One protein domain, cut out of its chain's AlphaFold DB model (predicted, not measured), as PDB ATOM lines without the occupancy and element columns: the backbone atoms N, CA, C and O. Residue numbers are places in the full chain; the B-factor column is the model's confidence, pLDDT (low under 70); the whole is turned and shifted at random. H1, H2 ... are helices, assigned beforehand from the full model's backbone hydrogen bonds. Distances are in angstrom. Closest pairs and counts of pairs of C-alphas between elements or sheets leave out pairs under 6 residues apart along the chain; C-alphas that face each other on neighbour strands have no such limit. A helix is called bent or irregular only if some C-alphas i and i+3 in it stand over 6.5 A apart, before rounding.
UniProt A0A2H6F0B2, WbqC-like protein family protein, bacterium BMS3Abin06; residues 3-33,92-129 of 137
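Overview. This is residues 3 to 33 and 92 to 129 of the 137 residues of the protein "WbqC-like protein family protein" of bacterium BMS3Abin06 (UniProt A0A2H6F0B2). Picture two helical parts meeting end to side: a helix, H2, with the short H1 folded back next to its first part, and beyond the last turn of H2 a sharply kinked helix, H3. Residues 92 to 111, a long stretch with no named element, loop out mostly beyond H3 on the side away from H2, and at the other end the tight turn between H1 and H2 sticks out with residues 10 to 13. The printed part has 69 residues with three named helices, H1, H2 and H3 in that order, and no named strand; its class is all helix. It is loose, with a radius of gyration of the C-alphas of 14.0 A and spans of 41 by 30 by 18 A.

Arrangement. Begin at Phe 3, where H1, residues 3 to 8, opens the printed part. A tight link of 5 residues leads from there to H2, residues 14 to 28. H1 and H2 are close but not clearly touching; their closest C-alphas, those of Leu 6 and Leu 17, are 7.9 A apart. They run opposite ways at a shallow tilt of 23 degrees. Look next at H3, residues 112 to 127, which H2 touches with residues 25 to 28 alone. The closest C-alphas of H2 and H3, those of Glu 28 and Gly 121, are 6.9 A apart. H2 and H3 run the same way at a steep tilt of 42 degrees, though the line of H3 is a rough one. H1 and H3 are apart. In H1 and H2 every O i to N i+4 pair is within hydrogen-bond range, while in H3 7 of 12 are.

Along the chain. Find C-alpha 3 at (35.485, -43.647, 52.459); from there H1 runs 8.4 A to C-alpha 8. Move on to C-alpha 14 at (40.115, -37.411, 38.584), where H2 begins; it ends 21.3 A away at C-alpha 28. After the cut, H3 begins at C-alpha 112 and ends at C-alpha 127, at (18.671, -52.509, 42.534), 9.5 A from its first C-alpha. H3 has a kink of 127 degrees near residue 119, and it is irregular: C-alphas 118 and 121 are 9.7 A apart.

Size, cuts and confidence. The two C-alphas farthest apart in the domain are those of Glu 12 and Glu 103, at 41.4 A. Residues 34 to 91 are not printed, and C-alphas 33 and 92 stand 20.6 A apart across this cut; the link from H2 to H3 runs across it. Residues 10 to 16, of which 14 to 16 belong to H2, stand free. The mean pLDDT of the printed part is 93.2, and no printed residue is under 70.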
ATOM      1  N   PHE A   3      35.594 -45.103  52.629       94.00
ATOM      2  CA  PHE A   3      35.485 -43.647  52.459       94.00
ATOM      3  C   PHE A   3      36.569 -42.866  53.208       94.00
ATOM      4  O   PHE A   3      37.036 -41.854  52.703       94.00
ATOM      5  N   GLU A   4      37.002 -43.325  54.383       95.38
ATOM      6  CA  GLU A   4      38.117 -42.687  55.097       95.38
ATOM      7  C   GLU A   4      39.411 -42.785  54.287       95.38
ATOM      8  O   GLU A   4      40.111 -41.792  54.131       95.38
ATOM      9  N   GLU A   5      39.694 -43.967  53.735       95.94
ATOM     10  CA  GLU A   5      40.861 -44.209  52.880       95.94
ATOM     11  C   GLU A   5      40.774 -43.377  51.593       95.94
ATOM     12  O   GLU A   5      41.727 -42.680  51.253       95.94
ATOM     13  N   LEU A   6      39.600 -43.351  50.956       96.44
ATOM     14  CA  LEU A   6      39.310 -42.555  49.763       96.44
ATOM     15  C   LEU A   6      39.615 -41.061  49.963       96.44
ATOM     16  O   LEU A   6      40.183 -40.432  49.071       96.44
ATOM     17  N   TYR A   7      39.215 -40.495  51.110       95.25
ATOM     18  CA  TYR A   7      39.429 -39.082  51.442       95.25
ATOM     19  C   TYR A   7      40.839 -38.784  51.967       95.25
ATOM     20  O   TYR A   7      41.301 -37.651  51.836       95.25
ATOM     21  N   ALA A   8      41.508 -39.762  52.579       96.88
ATOM     22  CA  ALA A   8      42.882 -39.618  53.053       96.88
ATOM     23  C   ALA A   8      43.908 -39.716  51.911       96.88
ATOM     24  O   ALA A   8      45.005 -39.163  52.013       96.88
ATOM     25  N   GLU A   9      43.564 -40.415  50.831       96.00
ATOM     26  CA  GLU A   9      44.413 -40.562  49.656       96.00
ATOM     27  C   GLU A   9      44.487 -39.271  48.826       96.00
ATOM     28  O   GLU A   9      43.499 -38.569  48.594       96.00
ATOM     29  N   ARG A  10      45.691 -38.955  48.336       96.75
ATOM     30  CA  ARG A  10      45.902 -37.855  47.394       96.75
ATOM     31  C   ARG A  10      45.806 -38.379  45.965       96.75
ATOM     32  O   ARG A  10      46.749 -38.972  45.454       96.75
ATOM     33  N   TRP A  11      44.707 -38.058  45.298       97.69
ATOM     34  CA  TRP A  11      44.483 -38.390  43.893       97.69
ATOM     35  C   TRP A  11      45.116 -37.347  42.968       97.69
ATOM     36  O   TRP A  11      44.809 -36.159  43.061       97.69
ATOM     37  N   GLU A  12      45.986 -37.776  42.053       97.38
ATOM     38  CA  GLU A  12      46.577 -36.872  41.053       97.38
ATOM     39  C   GLU A  12      45.640 -36.627  39.868       97.38
ATOM     40  O   GLU A  12      45.600 -35.522  39.320       97.38
ATOM     41  N   LYS A  13      44.866 -37.645  39.473       97.44
ATOM     42  CA  LYS A  13      43.918 -37.566  38.361       97.44
ATOM     43  C   LYS A  13      42.513 -37.915  38.827       97.44
ATOM     44  O   LYS A  13      42.293 -38.888  39.541       97.44
ATOM     45  N   LEU A  14      41.535 -37.168  38.316       96.56
ATOM     46  CA  LEU A  14      40.115 -37.411  38.584       96.56
ATOM     47  C   LEU A  14      39.653 -38.802  38.111       96.56
ATOM     48  O   LEU A  14      38.757 -39.389  38.710       96.56
ATOM     49  N   ILE A  15      40.259 -39.337  37.047       96.38
ATOM     50  CA  ILE A  15      39.920 -40.673  36.546       96.38
ATOM     51  C   ILE A  15      40.275 -41.768  37.552       96.38
ATOM     52  O   ILE A  15      39.467 -42.672  37.736       96.38
ATOM     53  N   ASP A  16      41.414 -41.656  38.235       96.25
ATOM     54  CA  ASP A  16      41.864 -42.663  39.200       96.25
ATOM     55  C   ASP A  16      40.878 -42.728  40.377       96.25
ATOM     56  O   ASP A  16      40.395 -43.807  40.725       96.25
ATOM     57  N   LEU A  17      40.463 -41.558  40.882       97.31
ATOM     58  CA  LEU A  17      39.427 -41.431  41.909       97.31
ATOM     59  C   LEU A  17      38.094 -42.042  41.451       97.31
ATOM     60  O   LEU A  17      37.495 -42.859  42.151       97.31
ATOM     61  N   ASN A  18      37.618 -41.659  40.263       96.38
ATOM     62  CA  ASN A  18      36.331 -42.125  39.747       96.38
ATOM     63  C   ASN A  18      36.317 -43.641  39.531       96.38
ATOM     64  O   ASN A  18      35.360 -44.306  39.921       96.38
ATOM     65  N   VAL A  19      37.374 -44.198  38.939       96.69
ATOM     66  CA  VAL A  19      37.523 -45.643  38.730       96.69
ATOM     67  C   VAL A  19      37.546 -46.377  40.068       96.69
ATOM     68  O   VAL A  19      36.892 -47.412  40.201       96.69
ATOM     69  N   HIS A  20      38.249 -45.843  41.070       96.94
ATOM     70  CA  HIS A  20      38.299 -46.438  42.401       96.94
ATOM     71  C   HIS A  20      36.906 -46.499  43.054       96.94
ATOM     72  O   HIS A  20      36.493 -47.562  43.526       96.94
ATOM     73  N   ILE A  21      36.133 -45.408  42.989       97.00
ATOM     74  CA  ILE A  21      34.745 -45.359  43.480       97.00
ATOM     75  C   ILE A  21      33.839 -46.317  42.698       97.00
ATOM     76  O   ILE A  21      33.070 -47.062  43.303       97.00
ATOM     77  N   ILE A  22      33.925 -46.333  41.364       97.00
ATOM     78  CA  ILE A  22      33.107 -47.220  40.522       97.00
ATOM     79  C   ILE A  22      33.370 -48.684  40.883       97.00
ATOM     80  O   ILE A  22      32.421 -49.431  41.111       97.00
ATOM     81  N   ASN A  23      34.638 -49.088  41.001       96.56
ATOM     82  CA  ASN A  23      35.002 -50.458  41.364       96.56
ATOM     83  C   ASN A  23      34.472 -50.853  42.747       96.56
ATOM     84  O   ASN A  23      33.982 -51.970  42.920       96.56
ATOM     85  N   PHE A  24      34.523 -49.936  43.715       96.56
ATOM     86  CA  PHE A  24      33.918 -50.151  45.025       96.56
ATOM     87  C   PHE A  24      32.404 -50.364  44.928       96.56
ATOM     88  O   PHE A  24      31.907 -51.382  45.402       96.56
ATOM     89  N   ILE A  25      31.672 -49.478  44.246       96.88
ATOM     90  CA  ILE A  25      30.214 -49.609  44.095       96.88
ATOM     91  C   ILE A  25      29.835 -50.909  43.372       96.88
ATOM     92  O   ILE A  25      28.923 -51.608  43.811       96.88
ATOM     93  N   LEU A  26      30.544 -51.278  42.298       96.25
ATOM     94  CA  LEU A  26      30.309 -52.538  41.584       96.25
ATOM     95  C   LEU A  26      30.497 -53.748  42.507       96.25
ATOM     96  O   LEU A  26      29.672 -54.667  42.493       96.25
ATOM     97  N   LYS A  27      31.546 -53.734  43.338       96.00
ATOM     98  CA  LYS A  27      31.817 -54.781  44.326       96.00
ATOM     99  C   LYS A  27      30.699 -54.876  45.364       96.00
ATOM    100  O   LYS A  27      30.161 -55.967  45.554       96.00
ATOM    101  N   GLU A  28      30.321 -53.763  45.990       96.44
ATOM    102  CA  GLU A  28      29.278 -53.740  47.025       96.44
ATOM    103  C   GLU A  28      27.913 -54.174  46.466       96.44
ATOM    104  O   GLU A  28      27.177 -54.933  47.098       96.44
ATOM    105  N   PHE A  29      27.596 -53.797  45.224       96.38
ATOM    106  CA  PHE A  29      26.343 -54.186  44.564       96.38
ATOM    107  C   PHE A  29      26.392 -55.580  43.920       96.38
ATOM    108  O   PHE A  29      25.379 -56.068  43.397       96.38
ATOM    109  N   LYS A  30      27.546 -56.258  44.001       96.12
ATOM    110  CA  LYS A  30      27.813 -57.592  43.440       96.12
ATOM    111  C   LYS A  30      27.622 -57.648  41.919       96.12
ATOM    112  O   LYS A  30      27.182 -58.664  41.380       96.12
ATOM    113  N   ILE A  31      27.960 -56.565  41.223       95.19
ATOM    114  CA  ILE A  31      27.909 -56.465  39.762       95.19
ATOM    115  C   ILE A  31      29.224 -57.005  39.192       95.19
ATOM    116  O   ILE A  31      30.299 -56.490  39.489       95.19
ATOM    117  N   LYS A  32      29.141 -58.056  38.369       93.81
ATOM    118  CA  LYS A  32      30.302 -58.786  37.818       93.81
ATOM    119  C   LYS A  32      30.528 -58.541  36.320       93.81
ATOM    120  O   LYS A  32      30.999 -59.426  35.613       93.81
ATOM    121  N   ALA A  33      30.149 -57.369  35.820       92.94
ATOM    122  CA  ALA A  33      30.337 -57.030  34.415       92.94
ATOM    123  C   ALA A  33      31.817 -56.708  34.119       92.94
ATOM    124  O   ALA A  33      32.467 -56.063  34.945       92.94
ATOM    125  N   HIS A  92      13.622 -45.806  39.417       89.75
ATOM    126  CA  HIS A  92      14.330 -45.771  40.695       89.75
ATOM    127  C   HIS A  92      13.726 -46.798  41.660       89.75
ATOM    128  O   HIS A  92      12.524 -46.720  41.929       89.75
ATOM    129  N   PRO A  93      14.527 -47.732  42.208       92.25
ATOM    130  CA  PRO A  93      14.031 -48.623  43.241       92.25
ATOM    131  C   PRO A  93      13.711 -47.806  44.495       92.25
ATOM    132  O   PRO A  93      14.427 -46.859  44.829       92.25
ATOM    133  N   THR A  94      12.649 -48.184  45.196       92.25
ATOM    134  CA  THR A  94      12.316 -47.629  46.507       92.25
ATOM    135  C   THR A  94      13.030 -48.424  47.598       92.25
ATOM    136  O   THR A  94      13.217 -49.633  47.488       92.25
ATOM    137  N   TYR A  95      13.473 -47.731  48.644       93.38
ATOM    138  CA  TYR A  95      14.204 -48.319  49.769       93.38
ATOM    139  C   TYR A  95      14.067 -47.457  51.027       93.38
ATOM    140  O   TYR A  95      13.487 -46.362  50.995       93.38
ATOM    141  N   HIS A  96      14.564 -47.951  52.156       92.62
ATOM    142  CA  HIS A  96      14.472 -47.306  53.459       92.62
ATOM    143  C   HIS A  96      15.491 -46.181  53.608       92.62
ATOM    144  O   HIS A  96      16.542 -46.349  54.206       92.62
ATOM    145  N   GLN A  97      15.150 -44.986  53.129       93.94
ATOM    146  CA  GLN A  97      15.918 -43.783  53.458       93.94
ATOM    147  C   GLN A  97      15.722 -43.401  54.935       93.94
ATOM    148  O   GLN A  97      14.584 -43.207  55.363       93.94
ATOM    149  N   GLN A  98      16.816 -43.289  55.698       86.31
ATOM    150  CA  GLN A  98      16.816 -42.965  57.134       86.31
ATOM    151  C   GLN A  98      16.378 -41.515  57.418       86.31
ATOM    152  O   GLN A  98      15.749 -41.239  58.436       86.31
ATOM    153  N   TYR A  99      16.672 -40.581  56.506       81.81
ATOM    154  CA  TYR A  99      16.422 -39.146  56.686       81.81
ATOM    155  C   TYR A  99      15.524 -38.582  55.573       81.81
ATOM    156  O   TYR A  99      15.982 -37.880  54.678       81.81
ATOM    157  N   ARG A 100      14.217 -38.862  55.634       76.81
ATOM    158  CA  ARG A 100      13.217 -38.488  54.604       76.81
ATOM    159  C   ARG A 100      12.705 -37.041  54.684       76.81
ATOM    160  O   ARG A 100      11.596 -36.729  54.245       76.81
ATOM    161  N   GLY A 101      13.494 -36.146  55.276       72.38
ATOM    162  CA  GLY A 101      13.095 -34.759  55.513       72.38
ATOM    163  C   GLY A 101      11.804 -34.632  56.337       72.38
ATOM    164  O   GLY A 101      11.399 -35.551  57.045       72.38
ATOM    165  N   ARG A 102      11.151 -33.466  56.262       73.56
ATOM    166  CA  ARG A 102       9.932 -33.172  57.045       73.56
ATOM    167  C   ARG A 102       8.690 -33.904  56.544       73.56
ATOM    168  O   ARG A 102       7.775 -34.141  57.322       73.56
ATOM    169  N   GLU A 103       8.656 -34.225  55.258       80.38
ATOM    170  CA  GLU A 103       7.481 -34.803  54.599       80.38
ATOM    171  C   GLU A 103       7.444 -36.332  54.719       80.38
ATOM    172  O   GLU A 103       6.407 -36.942  54.481       80.38
ATOM    173  N   ASN A 104       8.550 -36.954  55.141       81.25
ATOM    174  CA  ASN A 104       8.700 -38.403  55.265       81.25
ATOM    175  C   ASN A 104       8.450 -39.170  53.944       81.25
ATOM    176  O   ASN A 104       8.037 -40.331  53.943       81.25
ATOM    177  N   ILE A 105       8.711 -38.521  52.806       88.31
ATOM    178  CA  ILE A 105       8.513 -39.069  51.458       88.31
ATOM    179  C   ILE A 105       9.846 -39.609  50.925       88.31
ATOM    180  O   ILE A 105      10.916 -39.094  51.245       88.31
ATOM    181  N   PHE A 106       9.788 -40.680  50.130       91.56
ATOM    182  CA  PHE A 106      10.955 -41.201  49.419       91.56
ATOM    183  C   PHE A 106      11.491 -40.164  48.422       91.56
ATOM    184  O   PHE A 106      10.728 -39.630  47.618       91.56
ATOM    185  N   SER A 107      12.801 -39.925  48.441       92.31
ATOM    186  CA  SER A 107      13.480 -39.044  47.497       92.31
ATOM    187  C   SER A 107      14.130 -39.867  46.377       92.31
ATOM    188  O   SER A 107      15.140 -40.532  46.629       92.31
ATOM    189  N   PRO A 108      13.599 -39.840  45.138       91.88
ATOM    190  CA  PRO A 108      14.255 -40.450  43.983       91.88
ATOM    191  C   PRO A 108      15.490 -39.642  43.536       91.88
ATOM    192  O   PRO A 108      15.795 -38.591  44.094       91.88
ATOM    193  N   TYR A 109      16.199 -40.129  42.508       91.75
ATOM    194  CA  TYR A 109      17.363 -39.459  41.890       91.75
ATOM    195  C   TYR A 109      18.591 -39.260  42.798       91.75
ATOM    196  O   TYR A 109      19.471 -38.456  42.494       91.75
ATOM    197  N   MET A 110      18.684 -40.028  43.885       93.94
ATOM    198  CA  MET A 110      19.854 -40.046  44.764       93.94
ATOM    199  C   MET A 110      21.024 -40.836  44.160       93.94
ATOM    200  O   MET A 110      20.854 -41.634  43.233       93.94
ATOM    201  N   SER A 111      22.225 -40.620  44.700       94.19
ATOM    202  CA  SER A 111      23.423 -41.361  44.296       94.19
ATOM    203  C   SER A 111      23.328 -42.841  44.687       94.19
ATOM    204  O   SER A 111      22.601 -43.218  45.606       94.19
ATOM    205  N   SER A 112      24.122 -43.698  44.040       94.94
ATOM    206  CA  SER A 112      24.268 -45.103  44.453       94.94
ATOM    207  C   SER A 112      24.759 -45.250  45.900       94.94
ATOM    208  O   SER A 112      24.439 -46.237  46.556       94.94
ATOM    209  N   ILE A 113      25.500 -44.263  46.413       95.00
ATOM    210  CA  ILE A 113      25.990 -44.247  47.795       95.00
ATOM    211  C   ILE A 113      24.830 -44.089  48.786       95.00
ATOM    212  O   ILE A 113      24.879 -44.707  49.844       95.00
ATOM    213  N   ASP A 114      23.771 -43.341  48.446       95.25
ATOM    214  CA  ASP A 114      22.587 -43.223  49.312       95.25
ATOM    215  C   ASP A 114      21.952 -44.599  49.545       95.25
ATOM    216  O   ASP A 114      21.777 -45.022  50.687       95.25
ATOM    217  N   LEU A 115      21.710 -45.358  48.474       95.94
ATOM    218  CA  LEU A 115      21.209 -46.728  48.584       95.94
ATOM    219  C   LEU A 115      22.163 -47.621  49.396       95.94
ATOM    220  O   LEU A 115      21.702 -48.401  50.227       95.94
ATOM    221  N   LEU A 116      23.476 -47.514  49.173       96.00
ATOM    222  CA  LEU A 116      24.472 -48.305  49.902       96.00
ATOM    223  C   LEU A 116      24.469 -48.008  51.406       96.00
ATOM    224  O   LEU A 116      24.559 -48.925  52.214       96.00
ATOM    225  N   PHE A 117      24.367 -46.742  51.798       94.81
ATOM    226  CA  PHE A 117      24.395 -46.352  53.209       94.81
ATOM    227  C   PHE A 117      23.111 -46.709  53.945       94.81
ATOM    228  O   PHE A 117      23.154 -47.011  55.134       94.81
ATOM    229  N   ASN A 118      21.983 -46.696  53.238       95.75
ATOM    230  CA  ASN A 118      20.693 -47.028  53.822       95.75
ATOM    231  C   ASN A 118      20.447 -48.545  53.914       95.75
ATOM    232  O   ASN A 118      19.828 -48.987  54.875       95.75
ATOM    233  N   GLU A 119      20.933 -49.334  52.948       95.94
ATOM    234  CA  GLU A 119      20.564 -50.758  52.804       95.94
ATOM    235  C   GLU A 119      21.763 -51.730  52.824       95.94
ATOM    236  O   GLU A 119      21.589 -52.952  52.869       95.94
ATOM    237  N   GLY A 120      22.998 -51.224  52.800       94.62
ATOM    238  CA  GLY A 120      24.219 -52.022  52.913       94.62
ATOM    239  C   GLY A 120      24.284 -53.199  51.932       94.62
ATOM    240  O   GLY A 120      24.209 -53.046  50.715       94.62
ATOM    241  N   GLY A 121      24.428 -54.416  52.463       93.38
ATOM    242  CA  GLY A 121      24.564 -55.632  51.651       93.38
ATOM    243  C   GLY A 121      23.327 -56.008  50.820       93.38
ATOM    244  O   GLY A 121      23.447 -56.822  49.895       93.38
ATOM    245  N   GLU A 122      22.162 -55.424  51.118       94.88
ATOM    246  CA  GLU A 122      20.904 -55.671  50.404       94.88
ATOM    247  C   GLU A 122      20.723 -54.752  49.186       94.88
ATOM    248  O   GLU A 122      19.947 -55.080  48.282       94.88
ATOM    249  N   SER A 123      21.508 -53.673  49.078       96.38
ATOM    250  CA  SER A 123      21.436 -52.695  47.984       96.38
ATOM    251  C   SER A 123      21.459 -53.334  46.595       96.38
ATOM    252  O   SER A 123      20.682 -52.957  45.719       96.38
ATOM    253  N   GLY A 124      22.305 -54.349  46.389       95.25
ATOM    254  CA  GLY A 124      22.377 -55.055  45.112       95.25
ATOM    255  C   GLY A 124      21.076 -55.782  44.745       95.25
ATOM    256  O   GLY A 124      20.690 -55.771  43.578       95.25
ATOM    257  N   LYS A 125      20.392 -56.405  45.717       95.00
ATOM    258  CA  LYS A 125      19.112 -57.096  45.475       95.00
ATOM    259  C   LYS A 125      18.010 -56.090  45.165       95.00
ATOM    260  O   LYS A 125      17.268 -56.278  44.206       95.00
ATOM    261  N   ILE A 126      17.955 -54.997  45.925       95.12
ATOM    262  CA  ILE A 126      17.003 -53.900  45.714       95.12
ATOM    263  C   ILE A 126      17.160 -53.320  44.303       95.12
ATOM    264  O   ILE A 126      16.177 -53.200  43.576       95.12
ATOM    265  N   LEU A 127      18.395 -53.049  43.869       93.12
ATOM    266  CA  LEU A 127      18.671 -52.509  42.534       93.12
ATOM    267  C   LEU A 127      18.241 -53.456  41.399       93.12
ATOM    268  O   LEU A 127      17.843 -52.992  40.334       93.12
ATOM    269  N   ARG A 128      18.303 -54.775  41.620       90.69
ATOM    270  CA  ARG A 128      17.841 -55.796  40.661       90.69
ATOM    271  C   ARG A 128      16.337 -56.082  40.737       90.69
ATOM    272  O   ARG A 128      15.835 -56.857  39.929       90.69
ATOM    273  N   GLY A 129      15.617 -55.474  41.681       85.19
ATOM    274  CA  GLY A 129      14.204 -55.776  41.928       85.19
ATOM    275  C   GLY A 129      13.974 -57.161  42.549       85.19
ATOM    276  O   GLY A 129      12.912 -57.747  42.361       85.19
TER     277      GLY A 129